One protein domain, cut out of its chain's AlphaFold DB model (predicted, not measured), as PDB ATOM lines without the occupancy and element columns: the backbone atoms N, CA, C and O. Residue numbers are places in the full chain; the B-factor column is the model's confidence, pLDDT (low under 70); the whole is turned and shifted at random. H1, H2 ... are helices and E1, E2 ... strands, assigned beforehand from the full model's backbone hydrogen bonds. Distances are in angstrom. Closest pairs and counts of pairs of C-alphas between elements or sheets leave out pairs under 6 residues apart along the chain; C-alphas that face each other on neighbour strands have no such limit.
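AT A GLANCE: This is residues 51 to 151 of the 151 residues of an uncharacterized protein of Maribacter sp (UniProt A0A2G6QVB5). Picture one antiparallel sheet of six strands, E1, E2, E5, E6, E7 and E8, curled like part of a barrel but not closed, with the short helix H1 packed at one end of the curl, where E6 ends and E1 and E7 begin. Between E2 and E5 the chain leaves this body to form a second, two-stranded sheet, the hairpin E3 and E4, an arm whose tip, residues 100 to 105, sticks out free. The printed part has 101 residues, with one named helix and eight named strands in the order H1 E1 E2 E3 E4 E5 E6 E7 E8; the class is mostly strand. The whole is compact, with a radius of gyration of the C-alphas of 14.6 A, and its C-alphas span 41 by 32 by 24 A.

HOW THE PARTS SIT: Start at H1, residues 55 to 63, where every O i to N i+4 pair is within hydrogen-bond range. A tight link leads to E1, residues 69 to 74, and the closest C-alphas of the two are those of Leu 62 and Arg 69, 7.2 A apart. E1 makes a hairpin with E2, residues 80 to 87: they are antiparallel at 149 degrees, with N 71 and O 83 at 2.8 A. Next look at E3, residues 96 to 101, and E4, residues 104 to 109, a hairpin at 156 degrees with N 99 and O 106 at 2.9 A. Both are apart from H1, E1 and E2. The chain then returns to E5, residues 116 to 122, the antiparallel neighbour of E2 at 133 degrees, with N 86 and O 119 at 2.9 A. From E5 a meander, each strand the antiparallel neighbour of the one before, goes on through E6, residues 127 to 132, E7, residues 137 to 143, and E8, residues 146 to 150. Check N 118 and O 130 at 2.8 A between E5 and E6, N 131 and O 138 at 2.8 A between E6 and E7, and N 148 and O 141 at 2.8 A between E7 and E8. The edge strands E1 and E8 are apart. The sheet is twisted, with C-alphas up to 8.8 A off its best plane. H1 is on this sheet at a height over the sheet of 7.9 A, beside the strands and over none of them. Its closest C-alphas to E6 are Asn 59 and Val 132, 6.6 A apart, and to E7 Leu 55 and Ile 137, 7.5 A apart.

IN THESE COORDINATES: Find C-alpha 55 at (2.727, 11.339, -72.722); from there H1 runs 11.8 A to C-alpha 63. E1, from Arg 69 to Val 74, measures 16.5 A. E2, from Leu 80 to Lys 87, is the longest strand by residues and covers 21.9 A, ending at C-alpha 87 at (16.697, 11.718, -81.408). E3, Lys 96 to Ser 101, and E4, Gly 104 to Ala 109, measure 16.3 and 16.2 A. E5, Tyr 116 to Leu 122, covers 19.0 A, E6, Phe 127 to Val 132, 16.3 A, and E7, Ile 137 to Asp 143, 19.1 A. E8 runs 13.4 A from Gly 146 to C-alpha 150 at (7.806, -0.711, -72.037).

THE WHOLE: The C-alphas farthest apart are those of Ser 103 and Glu 124, at 44.0 A. The printed part runs from residue 51 to 151, the chain's last residue, and has no cut. No link is long; E2 to E3 and E4 to E5 are short but not tight. The mean pLDDT of the printed part is 78.8, and 23 residues are under 70, among them residues 63 to 67, 96 to 100 and 107 to 114.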
ATOM      1  N   ILE A  51       2.455   2.425 -64.906       78.19
ATOM      2  CA  ILE A  51       2.989   3.773 -64.702       78.19
ATOM      3  C   ILE A  51       2.058   4.776 -65.374       78.19
ATOM      4  O   ILE A  51       1.822   4.706 -66.578       78.19
ATOM      5  N   GLU A  52       1.567   5.745 -64.605       80.06
ATOM      6  CA  GLU A  52       0.845   6.889 -65.159       80.06
ATOM      7  C   GLU A  52       1.837   7.978 -65.589       80.06
ATOM      8  O   GLU A  52       2.670   8.435 -64.802       80.06
ATOM      9  N   MET A  53       1.756   8.402 -66.851       78.06
ATOM     10  CA  MET A  53       2.628   9.424 -67.430       78.06
ATOM     11  C   MET A  53       1.835  10.355 -68.351       78.06
ATOM     12  O   MET A  53       1.050   9.899 -69.179       78.06
ATOM     13  N   ASP A  54       2.096  11.664 -68.273       81.94
ATOM     14  CA  ASP A  54       1.619  12.622 -69.277       81.94
ATOM     15  C   ASP A  54       2.466  12.498 -70.555       81.94
ATOM     16  O   ASP A  54       3.491  13.168 -70.729       81.94
ATOM     17  N   LEU A  55       2.042  11.605 -71.454       80.44
ATOM     18  CA  LEU A  55       2.727  11.339 -72.722       80.44
ATOM     19  C   LEU A  55       2.773  12.562 -73.637       80.44
ATOM     20  O   LEU A  55       3.760  12.768 -74.348       80.44
ATOM     21  N   LYS A  56       1.758  13.427 -73.582       80.12
ATOM     22  CA  LYS A  56       1.719  14.647 -74.387       80.12
ATOM     23  C   LYS A  56       2.799  15.620 -73.935       80.12
ATOM     24  O   LYS A  56       3.531  16.166 -74.768       80.12
ATOM     25  N   GLN A  57       2.933  15.823 -72.627       79.12
ATOM     26  CA  GLN A  57       3.995  16.647 -72.061       79.12
ATOM     27  C   GLN A  57       5.372  16.012 -72.296       79.12
ATOM     28  O   GLN A  57       6.302  16.718 -72.697       79.12
ATOM     29  N   PHE A  58       5.496  14.693 -72.130       81.06
ATOM     30  CA  PHE A  58       6.723  13.942 -72.399       81.06
ATOM     31  C   PHE A  58       7.196  14.121 -73.849       81.06
ATOM     32  O   PHE A  58       8.320  14.568 -74.095       81.06
ATOM     33  N   ASN A  59       6.307  13.881 -74.816       78.38
ATOM     34  CA  ASN A  59       6.584  14.041 -76.240       78.38
ATOM     35  C   ASN A  59       6.881  15.505 -76.600       78.38
ATOM     36  O   ASN A  59       7.814  15.798 -77.347       78.38
ATOM     37  N   THR A  60       6.156  16.460 -76.012       77.50
ATOM     38  CA  THR A  60       6.416  17.896 -76.204       77.50
ATOM     39  C   THR A  60       7.813  18.288 -75.712       77.50
ATOM     40  O   THR A  60       8.511  19.063 -76.363       77.50
ATOM     41  N   ASN A  61       8.259  17.752 -74.576       76.69
ATOM     42  CA  ASN A  61       9.582  18.051 -74.022       76.69
ATOM     43  C   ASN A  61      10.717  17.434 -74.854       76.69
ATOM     44  O   ASN A  61      11.792  18.030 -74.970       76.69
ATOM     45  N   LEU A  62      10.459  16.279 -75.469       76.69
ATOM     46  CA  LEU A  62      11.400  15.567 -76.332       76.69
ATOM     47  C   LEU A  62      11.461  16.073 -77.778       76.69
ATOM     48  O   LEU A  62      12.483  15.907 -78.442       76.69
ATOM     49  N   SER A  63      10.382  16.663 -78.290       69.94
ATOM     50  CA  SER A  63      10.286  17.121 -79.684       69.94
ATOM     51  C   SER A  63      10.766  18.561 -79.896       69.94
ATOM     52  O   SER A  63      11.080  18.929 -81.026       69.94
ATOM     53  N   LYS A  64      10.872  19.366 -78.826       63.81
ATOM     54  CA  LYS A  64      11.185  20.805 -78.900       63.81
ATOM     55  C   LYS A  64      12.576  21.159 -79.442       63.81
ATOM     56  O   LYS A  64      12.717  22.260 -79.949       63.81
ATOM     57  N   ASP A  65      13.575  20.273 -79.369       61.81
ATOM     58  CA  ASP A  65      14.913  20.493 -79.947       61.81
ATOM     59  C   ASP A  65      15.585  19.163 -80.327       61.81
ATOM     60  O   ASP A  65      15.375  18.145 -79.676       61.81
ATOM     61  N   SER A  66      16.505  19.176 -81.298       60.72
ATOM     62  CA  SER A  66      17.363  18.026 -81.648       60.72
ATOM     63  C   SER A  66      18.492  17.750 -80.639       60.72
ATOM     64  O   SER A  66      19.454  17.053 -80.964       60.72
ATOM     65  N   LYS A  67      18.435  18.355 -79.449       69.56
ATOM     66  CA  LYS A  67      19.484  18.273 -78.427       69.56
ATOM     67  C   LYS A  67      19.237  17.098 -77.494       69.56
ATOM     68  O   LYS A  67      18.100  16.689 -77.283       69.56
ATOM     69  N   GLU A  68      20.319  16.600 -76.912       77.69
ATOM     70  CA  GLU A  68      20.266  15.600 -75.854       77.69
ATOM     71  C   GLU A  68      19.457  16.115 -74.646       77.69
ATOM     72  O   GLU A  68      19.526  17.301 -74.290       77.69
ATOM     73  N   ARG A  69      18.646  15.238 -74.046       80.75
ATOM     74  CA  ARG A  69      17.747  15.553 -72.930       80.75
ATOM     75  C   ARG A  69      17.893  14.545 -71.807       80.75
ATOM     76  O   ARG A  69      17.759  13.352 -72.040       80.75
ATOM     77  N   ASN A  70      18.076  15.044 -70.590       83.31
ATOM     78  CA  ASN A  70      18.083  14.215 -69.392       83.31
ATOM     79  C   ASN A  70      16.648  13.973 -68.929       83.31
ATOM     80  O   ASN A  70      15.875  14.922 -68.783       83.31
ATOM     81  N   ILE A  71      16.309  12.710 -68.713       83.94
ATOM     82  CA  ILE A  71      15.002  12.249 -68.261       83.94
ATOM     83  C   ILE A  71      15.208  11.330 -67.070       83.94
ATOM     84  O   ILE A  71      16.156  10.545 -67.036       83.94
ATOM     85  N   SER A  72      14.285  11.432 -66.122       86.06
ATOM     86  CA  SER A  72      14.217  10.568 -64.958       86.06
ATOM     87  C   SER A  72      12.841   9.908 -64.893       86.06
ATOM     88  O   SER A  72      11.830  10.605 -64.938       86.06
ATOM     89  N   ILE A  73      12.802   8.579 -64.798       82.94
ATOM     90  CA  ILE A  73      11.581   7.787 -64.596       82.94
ATOM     91  C   ILE A  73      11.717   7.038 -63.276       82.94
ATOM     92  O   ILE A  73      12.727   6.376 -63.045       82.94
ATOM     93  N   VAL A  74      10.698   7.129 -62.427       84.00
ATOM     94  CA  VAL A  74      10.613   6.372 -61.175       84.00
ATOM     95  C   VAL A  74       9.580   5.268 -61.357       84.00
ATOM     96  O   VAL A  74       8.431   5.552 -61.686       84.00
ATOM     97  N   LEU A  75       9.997   4.017 -61.165       81.88
ATOM     98  CA  LEU A  75       9.100   2.866 -61.154       81.88
ATOM     99  C   LEU A  75       8.321   2.791 -59.828       81.88
ATOM    100  O   LEU A  75       8.827   3.269 -58.807       81.88
ATOM    101  N   PRO A  76       7.156   2.117 -59.783       76.12
ATOM    102  CA  PRO A  76       6.414   1.874 -58.541       76.12
ATOM    103  C   PRO A  76       7.241   1.170 -57.453       76.12
ATOM    104  O   PRO A  76       7.059   1.433 -56.266       76.12
ATOM    105  N   SER A  77       8.213   0.343 -57.851       78.38
ATOM    106  CA  SER A  77       9.199  -0.280 -56.954       78.38
ATOM    107  C   SER A  77      10.155   0.709 -56.264       78.38
ATOM    108  O   SER A  77      10.937   0.310 -55.403       78.38
ATOM    109  N   GLY A  78      10.133   1.990 -56.641       81.69
ATOM    110  CA  GLY A  78      11.055   3.028 -56.175       81.69
ATOM    111  C   GLY A  78      12.363   3.097 -56.967       81.69
ATOM    112  O   GLY A  78      13.184   3.981 -56.716       81.69
ATOM    113  N   LYS A  79      12.570   2.201 -57.942       83.19
ATOM    114  CA  LYS A  79      13.741   2.240 -58.825       83.19
ATOM    115  C   LYS A  79      13.699   3.492 -59.705       83.19
ATOM    116  O   LYS A  79      12.702   3.754 -60.371       83.19
ATOM    117  N   LEU A  80      14.797   4.244 -59.723       86.00
ATOM    118  CA  LEU A  80      14.963   5.451 -60.529       86.00
ATOM    119  C   LEU A  80      15.868   5.158 -61.726       86.00
ATOM    120  O   LEU A  80      17.034   4.808 -61.561       86.00
ATOM    121  N   PHE A  81      15.361   5.397 -62.927       85.88
ATOM    122  CA  PHE A  81      16.165   5.461 -64.138       85.88
ATOM    123  C   PHE A  81      16.439   6.907 -64.491       85.88
ATOM    124  O   PHE A  81      15.501   7.667 -64.696       85.88
ATOM    125  N   SER A  82      17.713   7.276 -64.600       88.25
ATOM    126  CA  SER A  82      18.131   8.566 -65.152       88.25
ATOM    127  C   SER A  82      18.951   8.331 -66.413       88.25
ATOM    128  O   SER A  82      19.909   7.555 -66.402       88.25
ATOM    129  N   PHE A  83      18.548   8.957 -67.514       87.81
ATOM    130  CA  PHE A  83      19.162   8.738 -68.817       87.81
ATOM    131  C   PHE A  83      19.102   9.975 -69.704       87.81
ATOM    132  O   PHE A  83      18.223  10.828 -69.575       87.81
ATOM    133  N   SER A  84      20.040  10.041 -70.641       87.25
ATOM    134  CA  SER A  84      20.149  11.120 -71.618       87.25
ATOM    135  C   SER A  84      19.694  10.614 -72.984       87.25
ATOM    136  O   SER A  84      20.290   9.689 -73.527       87.25
ATOM    137  N   LEU A  85      18.615  11.176 -73.533       87.00
ATOM    138  CA  LEU A  85      18.044  10.797 -74.825       87.00
ATOM    139  C   LEU A  85      18.444  11.771 -75.922       87.00
ATOM    140  O   LEU A  85      18.319  12.982 -75.766       87.00
ATOM    141  N   TYR A  86      18.796  11.231 -77.080       84.75
ATOM    142  CA  TYR A  86      18.922  11.977 -78.322       84.75
ATOM    143  C   TYR A  86      18.072  11.324 -79.411       84.75
ATOM    144  O   TYR A  86      17.892  10.102 -79.471       84.75
ATOM    145  N   LYS A  87      17.519  12.164 -80.285       82.81
ATOM    146  CA  LYS A  87      16.697  11.718 -81.408       82.81
ATOM    147  C   LYS A  87      17.577  10.962 -82.400       82.81
ATOM    148  O   LYS A  87      18.536  11.513 -82.937       82.81
ATOM    149  N   LYS A  88      17.252   9.696 -82.639       77.31
ATOM    150  CA  LYS A  88      17.922   8.847 -83.622       77.31
ATOM    151  C   LYS A  88      16.878   7.960 -84.264       77.31
ATOM    152  O   LYS A  88      16.645   6.832 -83.830       77.31
ATOM    153  N   ASP A  89      16.252   8.504 -85.297       70.44
ATOM    154  CA  ASP A  89      15.370   7.705 -86.118       70.44
ATOM    155  C   ASP A  89      16.207   6.731 -86.949       70.44
ATOM    156  O   ASP A  89      17.142   7.123 -87.647       70.44
ATOM    157  N   ILE A  90      15.919   5.445 -86.788       65.75
ATOM    158  CA  ILE A  90      16.566   4.351 -87.519       65.75
ATOM    159  C   ILE A  90      15.637   3.772 -88.588       65.75
ATOM    160  O   ILE A  90      16.032   2.851 -89.298       65.75
ATOM    161  N   ARG A  91      14.400   4.275 -88.676       70.69
ATOM    162  CA  ARG A  91      13.412   3.826 -89.650       70.69
ATOM    163  C   ARG A  91      13.620   4.557 -90.966       70.69
ATOM    164  O   ARG A  91      13.866   5.761 -91.003       70.69
ATOM    165  N   SER A  92      13.541   3.802 -92.051       65.12
ATOM    166  CA  SER A  92      13.539   4.340 -93.403       65.12
ATOM    167  C   SER A  92      12.191   5.003 -93.708       65.12
ATOM    168  O   SER A  92      11.180   4.710 -93.069       65.12
ATOM    169  N   GLY A  93      12.161   5.917 -94.682       63.84
ATOM    170  CA  GLY A  93      10.940   6.650 -95.050       63.84
ATOM    171  C   GLY A  93       9.799   5.769 -95.579       63.84
ATOM    172  O   GLY A  93       8.667   6.226 -95.661       63.84
ATOM    173  N   ASP A  94      10.084   4.513 -95.914       67.62
ATOM    174  CA  ASP A  94       9.137   3.481 -96.339       67.62
ATOM    175  C   ASP A  94       8.735   2.514 -95.208       67.62
ATOM    176  O   ASP A  94       8.040   1.527 -95.460       67.62
ATOM    177  N   TYR A  95       9.143   2.779 -93.961       70.31
ATOM    178  CA  TYR A  95       8.722   1.984 -92.811       70.31
ATOM    179  C   TYR A  95       7.192   1.980 -92.681       70.31
ATOM    180  O   TYR A  95       6.529   3.013 -92.778       70.31
ATOM    181  N   LYS A  96       6.627   0.802 -92.412       66.56
ATOM    182  CA  LYS A  96       5.199   0.608 -92.156       66.56
ATOM    183  C   LYS A  96       5.011  -0.084 -90.817       66.56
ATOM    184  O   LYS A  96       5.683  -1.075 -90.535       66.56
ATOM    185  N   SER A  97       4.077   0.411 -90.013       64.25
ATOM    186  CA  SER A  97       3.602  -0.295 -88.823       64.25
ATOM    187  C   SER A  97       2.242  -0.907 -89.135       64.25
ATOM    188  O   SER A  97       1.447  -0.311 -89.858       64.25
ATOM    189  N   SER A  98       1.966  -2.106 -88.625       63.97
ATOM    190  CA  SER A  98       0.642  -2.703 -88.765       63.97
ATOM    191  C   SER A  98       0.157  -3.253 -87.442       63.97
ATOM    192  O   SER A  98       0.833  -4.094 -86.849       63.97
ATOM    193  N   ILE A  99      -1.026  -2.818 -87.032       66.56
ATOM    194  CA  ILE A  99      -1.717  -3.316 -85.850       66.56
ATOM    195  C   ILE A  99      -2.684  -4.398 -86.320       66.56
ATOM    196  O   ILE A  99      -3.459  -4.194 -87.256       66.56
ATOM    197  N   THR A 100      -2.613  -5.569 -85.694       63.12
ATOM    198  CA  THR A 100      -3.556  -6.663 -85.952       63.12
ATOM    199  C   THR A 100      -4.498  -6.761 -84.765       63.12
ATOM    200  O   THR A 100      -4.047  -6.913 -83.635       63.12
ATOM    201  N   SER A 101      -5.795  -6.658 -85.028       70.50
ATOM    202  CA  SER A 101      -6.858  -6.807 -84.033       70.50
ATOM    203  C   SER A 101      -7.871  -7.849 -84.506       70.50
ATOM    204  O   SER A 101      -7.821  -8.286 -85.658       70.50
ATOM    205  N   GLU A 102      -8.834  -8.208 -83.655       64.94
ATOM    206  CA  GLU A 102      -9.953  -9.080 -84.050       64.94
ATOM    207  C   GLU A 102     -10.754  -8.516 -85.237       64.94
ATOM    208  O   GLU A 102     -11.331  -9.273 -86.012       64.94
ATOM    209  N   SER A 103     -10.738  -7.191 -85.430       77.56
ATOM    210  CA  SER A 103     -11.400  -6.518 -86.556       77.56
ATOM    211  C   SER A 103     -10.596  -6.524 -87.867       77.56
ATOM    212  O   SER A 103     -11.096  -6.069 -88.895       77.56
ATOM    213  N   GLY A 104      -9.367  -7.054 -87.859       75.44
ATOM    214  CA  GLY A 104      -8.482  -7.130 -89.022       75.44
ATOM    215  C   GLY A 104      -7.147  -6.402 -88.833       75.44
ATOM    216  O   GLY A 104      -6.777  -5.988 -87.729       75.44
ATOM    217  N   ARG A 105      -6.396  -6.276 -89.936       77.12
ATOM    218  CA  ARG A 105      -5.078  -5.625 -89.985       77.12
ATOM    219  C   ARG A 105      -5.219  -4.177 -90.447       77.12
ATOM    220  O   ARG A 105      -5.632  -3.937 -91.578       77.12
ATOM    221  N   ALA A 106      -4.824  -3.233 -89.601       71.75
ATOM    222  CA  ALA A 106      -4.689  -1.825 -89.957       71.75
ATOM    223  C   ALA A 106      -3.208  -1.510 -90.218       71.75
ATOM    224  O   ALA A 106      -2.364  -1.768 -89.362       71.75
ATOM    225  N   GLU A 107      -2.880  -0.982 -91.401       68.88
ATOM    226  CA  GLU A 107      -1.564  -0.386 -91.660       68.88
ATOM    227  C   GLU A 107      -1.598   1.089 -91.259       68.88
ATOM    228  O   GLU A 107      -2.408   1.860 -91.773       68.88
ATOM    229  N   GLU A 108      -0.692   1.493 -90.375       64.38
ATOM    230  CA  GLU A 108      -0.401   2.900 -90.137       64.38
ATOM    231  C   GLU A 108       0.806   3.306 -90.981       64.38
ATOM    232  O   GLU A 108       1.903   2.742 -90.863       64.38
ATOM    233  N   ALA A 109       0.604   4.317 -91.827       61.44
ATOM    234  CA  ALA A 109       1.705   4.980 -92.502       61.44
ATOM    235  C   ALA A 109       2.601   5.651 -91.455       61.44
ATOM    236  O   ALA A 109       2.125   6.366 -90.571       61.44
ATOM    237  N   TYR A 110       3.905   5.414 -91.555       63.12
ATOM    238  CA  TYR A 110       4.869   6.076 -90.695       63.12
ATOM    239  C   TYR A 110       4.930   7.567 -91.020       63.12
ATOM    240  O   TYR A 110       5.353   7.958 -92.105       63.12
ATOM    241  N   ASP A 111       4.522   8.401 -90.067       65.50
ATOM    242  CA  ASP A 111       4.734   9.842 -90.145       65.50
ATOM    243  C   ASP A 111       5.991  10.199 -89.350       65.50
ATOM    244  O   ASP A 111       5.982  10.247 -88.114       65.50
ATOM    245  N   ILE A 112       7.073  10.468 -90.085       62.44
ATOM    246  CA  ILE A 112       8.365  10.903 -89.542       62.44
ATOM    247  C   ILE A 112       8.250  12.173 -88.693       62.44
ATOM    248  O   ILE A 112       9.138  12.447 -87.899       62.44
ATOM    249  N   ASN A 113       7.170  12.953 -88.822       64.50
ATOM    250  CA  ASN A 113       6.961  14.157 -88.021       64.50
ATOM    251  C   ASN A 113       6.242  13.884 -86.692       64.50
ATOM    252  O   ASN A 113       6.243  14.755 -85.818       64.50
ATOM    253  N   LYS A 114       5.638  12.701 -86.529       67.56
ATOM    254  CA  LYS A 114       4.805  12.343 -85.365       67.56
ATOM    255  C   LYS A 114       5.321  11.154 -84.568       67.56
ATOM    256  O   LYS A 114       4.868  10.931 -83.451       67.56
ATOM    257  N   THR A 115       6.247  10.386 -85.133       70.94
ATOM    258  CA  THR A 115       6.833   9.227 -84.469       70.94
ATOM    259  C   THR A 115       8.340   9.388 -84.414       70.94
ATOM    260  O   THR A 115       8.986   9.545 -85.444       70.94
ATOM    261  N   TYR A 116       8.912   9.308 -83.214       77.75
ATOM    262  CA  TYR A 116      10.350   9.464 -83.032       77.75
ATOM    263  C   TYR A 116      10.926   8.330 -82.202       77.75
ATOM    264  O   TYR A 116      10.415   8.010 -81.130       77.75
ATOM    265  N   THR A 117      12.013   7.731 -82.694       83.38
ATOM    266  CA  THR A 117      12.861   6.863 -81.872       83.38
ATOM    267  C   THR A 117      13.982   7.684 -81.254       83.38
ATOM    268  O   THR A 117      14.716   8.411 -81.928       83.38
ATOM    269  N   TYR A 118      14.120   7.527 -79.951       86.06
ATOM    270  CA  TYR A 118      15.170   8.082 -79.130       86.06
ATOM    271  C   TYR A 118      16.091   6.958 -78.683       86.06
ATOM    272  O   TYR A 118      15.652   5.845 -78.380       86.06
ATOM    273  N   ARG A 119      17.385   7.258 -78.639       89.00
ATOM    274  CA  ARG A 119      18.393   6.396 -78.033       89.00
ATOM    275  C   ARG A 119      19.119   7.189 -76.964       89.00
ATOM    276  O   ARG A 119      19.289   8.394 -77.106       89.00
ATOM    277  N   GLY A 120      19.554   6.501 -75.925       89.31
ATOM    278  CA  GLY A 120      20.297   7.116 -74.847       89.31
ATOM    279  C   GLY A 120      21.137   6.134 -74.063       89.31
ATOM    280  O   GLY A 120      21.099   4.925 -74.311       89.31
ATOM    281  N   SER A 121      21.859   6.689 -73.103       89.94
ATOM    282  CA  SER A 121      22.637   5.949 -72.116       89.94
ATOM    283  C   SER A 121      22.097   6.259 -70.727       89.94
ATOM    284  O   SER A 121      21.682   7.391 -70.462       89.94
ATOM    285  N   LEU A 122      22.099   5.260 -69.850       89.81
ATOM    286  CA  LEU A 122      21.806   5.471 -68.436       89.81
ATOM    287  C   LEU A 122      23.029   6.084 -67.752       89.81
ATOM    288  O   LEU A 122      24.166   5.768 -68.111       89.81
ATOM    289  N   THR A 123      22.801   6.926 -66.745       86.31
ATOM    290  CA  THR A 123      23.881   7.544 -65.956       86.31
ATOM    291  C   THR A 123      24.763   6.498 -65.264       86.31
ATOM    292  O   THR A 123      25.978   6.654 -65.223       86.31
ATOM    293  N   GLU A 124      24.159   5.409 -64.785       84.81
ATOM    294  CA  GLU A 124      24.821   4.293 -64.086       84.81
ATOM    295  C   GLU A 124      25.421   3.244 -65.053       84.81
ATOM    296  O   GLU A 124      25.976   2.235 -64.626       84.81
ATOM    297  N   GLY A 125      25.321   3.469 -66.368       86.06
ATOM    298  CA  GLY A 125      25.676   2.489 -67.394       86.06
ATOM    299  C   GLY A 125      24.483   1.648 -67.859       86.06
ATOM    300  O   GLY A 125      23.512   1.443 -67.136       86.06
ATOM    301  N   GLY A 126      24.548   1.201 -69.115       91.44
ATOM    302  CA  GLY A 126      23.414   0.613 -69.830       91.44
ATOM    303  C   GLY A 126      22.897   1.523 -70.945       91.44
ATOM    304  O   GLY A 126      23.491   2.566 -71.245       91.44
ATOM    305  N   PHE A 127      21.797   1.134 -71.586       92.62
ATOM    306  CA  PHE A 127      21.202   1.922 -72.663       92.62
ATOM    307  C   PHE A 127      19.680   1.951 -72.611       92.62
ATOM    308  O   PHE A 127      19.019   1.067 -72.081       92.62
ATOM    309  N   VAL A 128      19.124   2.981 -73.233       91.38
ATOM    310  CA  VAL A 128      17.684   3.152 -73.385       91.38
ATOM    311  C   VAL A 128      17.350   3.354 -74.858       91.38
ATOM    312  O   VAL A 128      18.074   4.031 -75.603       91.38
ATOM    313  N   ARG A 129      16.252   2.747 -75.301       91.00
ATOM    314  CA  ARG A 129      15.657   2.994 -76.612       91.00
ATOM    315  C   ARG A 129      14.159   3.133 -76.445       91.00
ATOM    316  O   ARG A 129      13.501   2.166 -76.092       91.00
ATOM    317  N   LEU A 130      13.630   4.306 -76.768       88.38
ATOM    318  CA  LEU A 130      12.205   4.602 -76.654       88.38
ATOM    319  C   LEU A 130      11.684   5.085 -77.994       88.38
ATOM    320  O   LEU A 130      12.311   5.912 -78.650       88.38
ATOM    321  N   THR A 131      10.531   4.581 -78.399       85.69
ATOM    322  CA  THR A 131       9.735   5.163 -79.467       85.69
ATOM    323  C   THR A 131       8.536   5.844 -78.850       85.69
ATOM    324  O   THR A 131       7.777   5.218 -78.121       85.69
ATOM    325  N   VAL A 132       8.374   7.122 -79.165       81.12
ATOM    326  CA  VAL A 132       7.308   7.962 -78.625       81.12
ATOM    327  C   VAL A 132       6.412   8.396 -79.782       81.12
ATOM    328  O   VAL A 132       6.912   8.889 -80.802       81.12
ATOM    329  N   LYS A 133       5.104   8.185 -79.623       77.44
ATOM    330  CA  LYS A 133       4.034   8.801 -80.416       77.44
ATOM    331  C   LYS A 133       3.212   9.730 -79.515       77.44
ATOM    332  O   LYS A 133       3.507   9.877 -78.335       77.44
ATOM    333  N   GLU A 134       2.208  10.393 -80.085       73.94
ATOM    334  CA  GLU A 134       1.339  11.319 -79.347       73.94
ATOM    335  C   GLU A 134       0.631  10.639 -78.161       73.94
ATOM    336  O   GLU A 134       0.622  11.206 -77.070       73.94
ATOM    337  N   ASP A 135       0.169   9.399 -78.355       75.69
ATOM    338  CA  ASP A 135      -0.697   8.700 -77.394       75.69
ATOM    339  C   ASP A 135      -0.085   7.420 -76.806       75.69
ATOM    340  O   ASP A 135      -0.720   6.752 -75.993       75.69
ATOM    341  N   PHE A 136       1.133   7.044 -77.208       78.50
ATOM    342  CA  PHE A 136       1.789   5.848 -76.678       78.50
ATOM    343  C   PHE A 136       3.315   5.976 -76.651       78.50
ATOM    344  O   PHE A 136       3.922   6.720 -77.432       78.50
ATOM    345  N   ILE A 137       3.944   5.173 -75.796       83.75
ATOM    346  CA  ILE A 137       5.391   4.980 -75.732       83.75
ATOM    347  C   ILE A 137       5.693   3.487 -75.669       83.75
ATOM    348  O   ILE A 137       5.055   2.772 -74.916       83.75
ATOM    349  N   TYR A 138       6.679   3.028 -76.433       87.19
ATOM    350  CA  TYR A 138       7.183   1.663 -76.307       87.19
ATOM    351  C   TYR A 138       8.699   1.634 -76.429       87.19
ATOM    352  O   TYR A 138       9.312   2.506 -77.060       87.19
ATOM    353  N   GLY A 139       9.335   0.619 -75.861       88.56
ATOM    354  CA  GLY A 139      10.777   0.490 -75.949       88.56
ATOM    355  C   GLY A 139      11.381  -0.383 -74.872       88.56
ATOM    356  O   GLY A 139      10.747  -1.302 -74.363       88.56
ATOM    357  N   LEU A 140      12.645  -0.106 -74.567       92.19
ATOM    358  CA  LEU A 140      13.381  -0.852 -73.565       92.19
ATOM    359  C   LEU A 140      14.398   0.017 -72.824       92.19
ATOM    360  O   LEU A 140      14.999   0.936 -73.399       92.19
ATOM    361  N   ILE A 141      14.611  -0.327 -71.561       91.38
ATOM    362  CA  ILE A 141      15.677   0.181 -70.702       91.38
ATOM    363  C   ILE A 141      16.507  -1.030 -70.282       91.38
ATOM    364  O   ILE A 141      15.963  -1.964 -69.709       91.38
ATOM    365  N   ASP A 142      17.799  -1.035 -70.587       92.56
ATOM    366  CA  ASP A 142      18.701  -2.148 -70.285       92.56
ATOM    367  C   ASP A 142      19.835  -1.668 -69.381       92.56
ATOM    368  O   ASP A 142      20.536  -0.705 -69.714       92.56
ATOM    369  N   ASP A 143      19.997  -2.324 -68.235       90.62
ATOM    370  CA  ASP A 143      21.027  -2.030 -67.244       90.62
ATOM    371  C   ASP A 143      21.700  -3.315 -66.729       90.62
ATOM    372  O   ASP A 143      21.432  -4.421 -67.194       90.62
ATOM    373  N   ALA A 144      22.609  -3.189 -65.760       88.38
ATOM    374  CA  ALA A 144      23.323  -4.342 -65.209       88.38
ATOM    375  C   ALA A 144      22.422  -5.352 -64.464       88.38
ATOM    376  O   ALA A 144      22.834  -6.491 -64.251       88.38
ATOM    377  N   SER A 145      21.221  -4.942 -64.044       87.19
ATOM    378  CA  SER A 145      20.238  -5.803 -63.374       87.19
ATOM    379  C   SER A 145      19.297  -6.514 -64.347       87.19
ATOM    380  O   SER A 145      18.676  -7.505 -63.965       87.19
ATOM    381  N   GLY A 146      19.222  -6.049 -65.595       88.50
ATOM    382  CA  GLY A 146      18.471  -6.684 -66.667       88.50
ATOM    383  C   GLY A 146      17.763  -5.684 -67.573       88.50
ATOM    384  O   GLY A 146      17.969  -4.470 -67.499       88.50
ATOM    385  N   SER A 147      16.892  -6.221 -68.425       89.81
ATOM    386  CA  SER A 147      16.137  -5.444 -69.401       89.81
ATOM    387  C   SER A 147      14.686  -5.253 -68.961       89.81
ATOM    388  O   SER A 147      13.998  -6.205 -68.603       89.81
ATOM    389  N   TYR A 148      14.214  -4.015 -69.054       87.69
ATOM    390  CA  TYR A 148      12.845  -3.595 -68.787       87.69
ATOM    391  C   TYR A 148      12.179  -3.242 -70.110       87.69
ATOM    392  O   TYR A 148      12.691  -2.398 -70.850       87.69
ATOM    393  N   ILE A 149      11.052  -3.884 -70.406       87.88
ATOM    394  CA  ILE A 149      10.255  -3.620 -71.605       87.88
ATOM    395  C   ILE A 149       9.130  -2.651 -71.249       87.88
ATOM    396  O   ILE A 149       8.513  -2.771 -70.195       87.88
ATOM    397  N   ILE A 150       8.902  -1.677 -72.127       85.44
ATOM    398  CA  ILE A 150       7.806  -0.711 -72.037       85.44
ATOM    399  C   ILE A 150       6.896  -0.967 -73.235       85.44
ATOM    400  O   ILE A 150       7.386  -0.924 -74.372       85.44
ATOM    401  N   ASP A 151       5.620  -1.218 -72.965       78.81
ATOM    402  CA  ASP A 151       4.553  -1.481 -73.940       78.81
ATOM    403  C   ASP A 151       3.283  -0.709 -73.542       78.81
ATOM    404  O   ASP A 151       3.047  -0.584 -72.315       78.81
TER     405      ASP A 151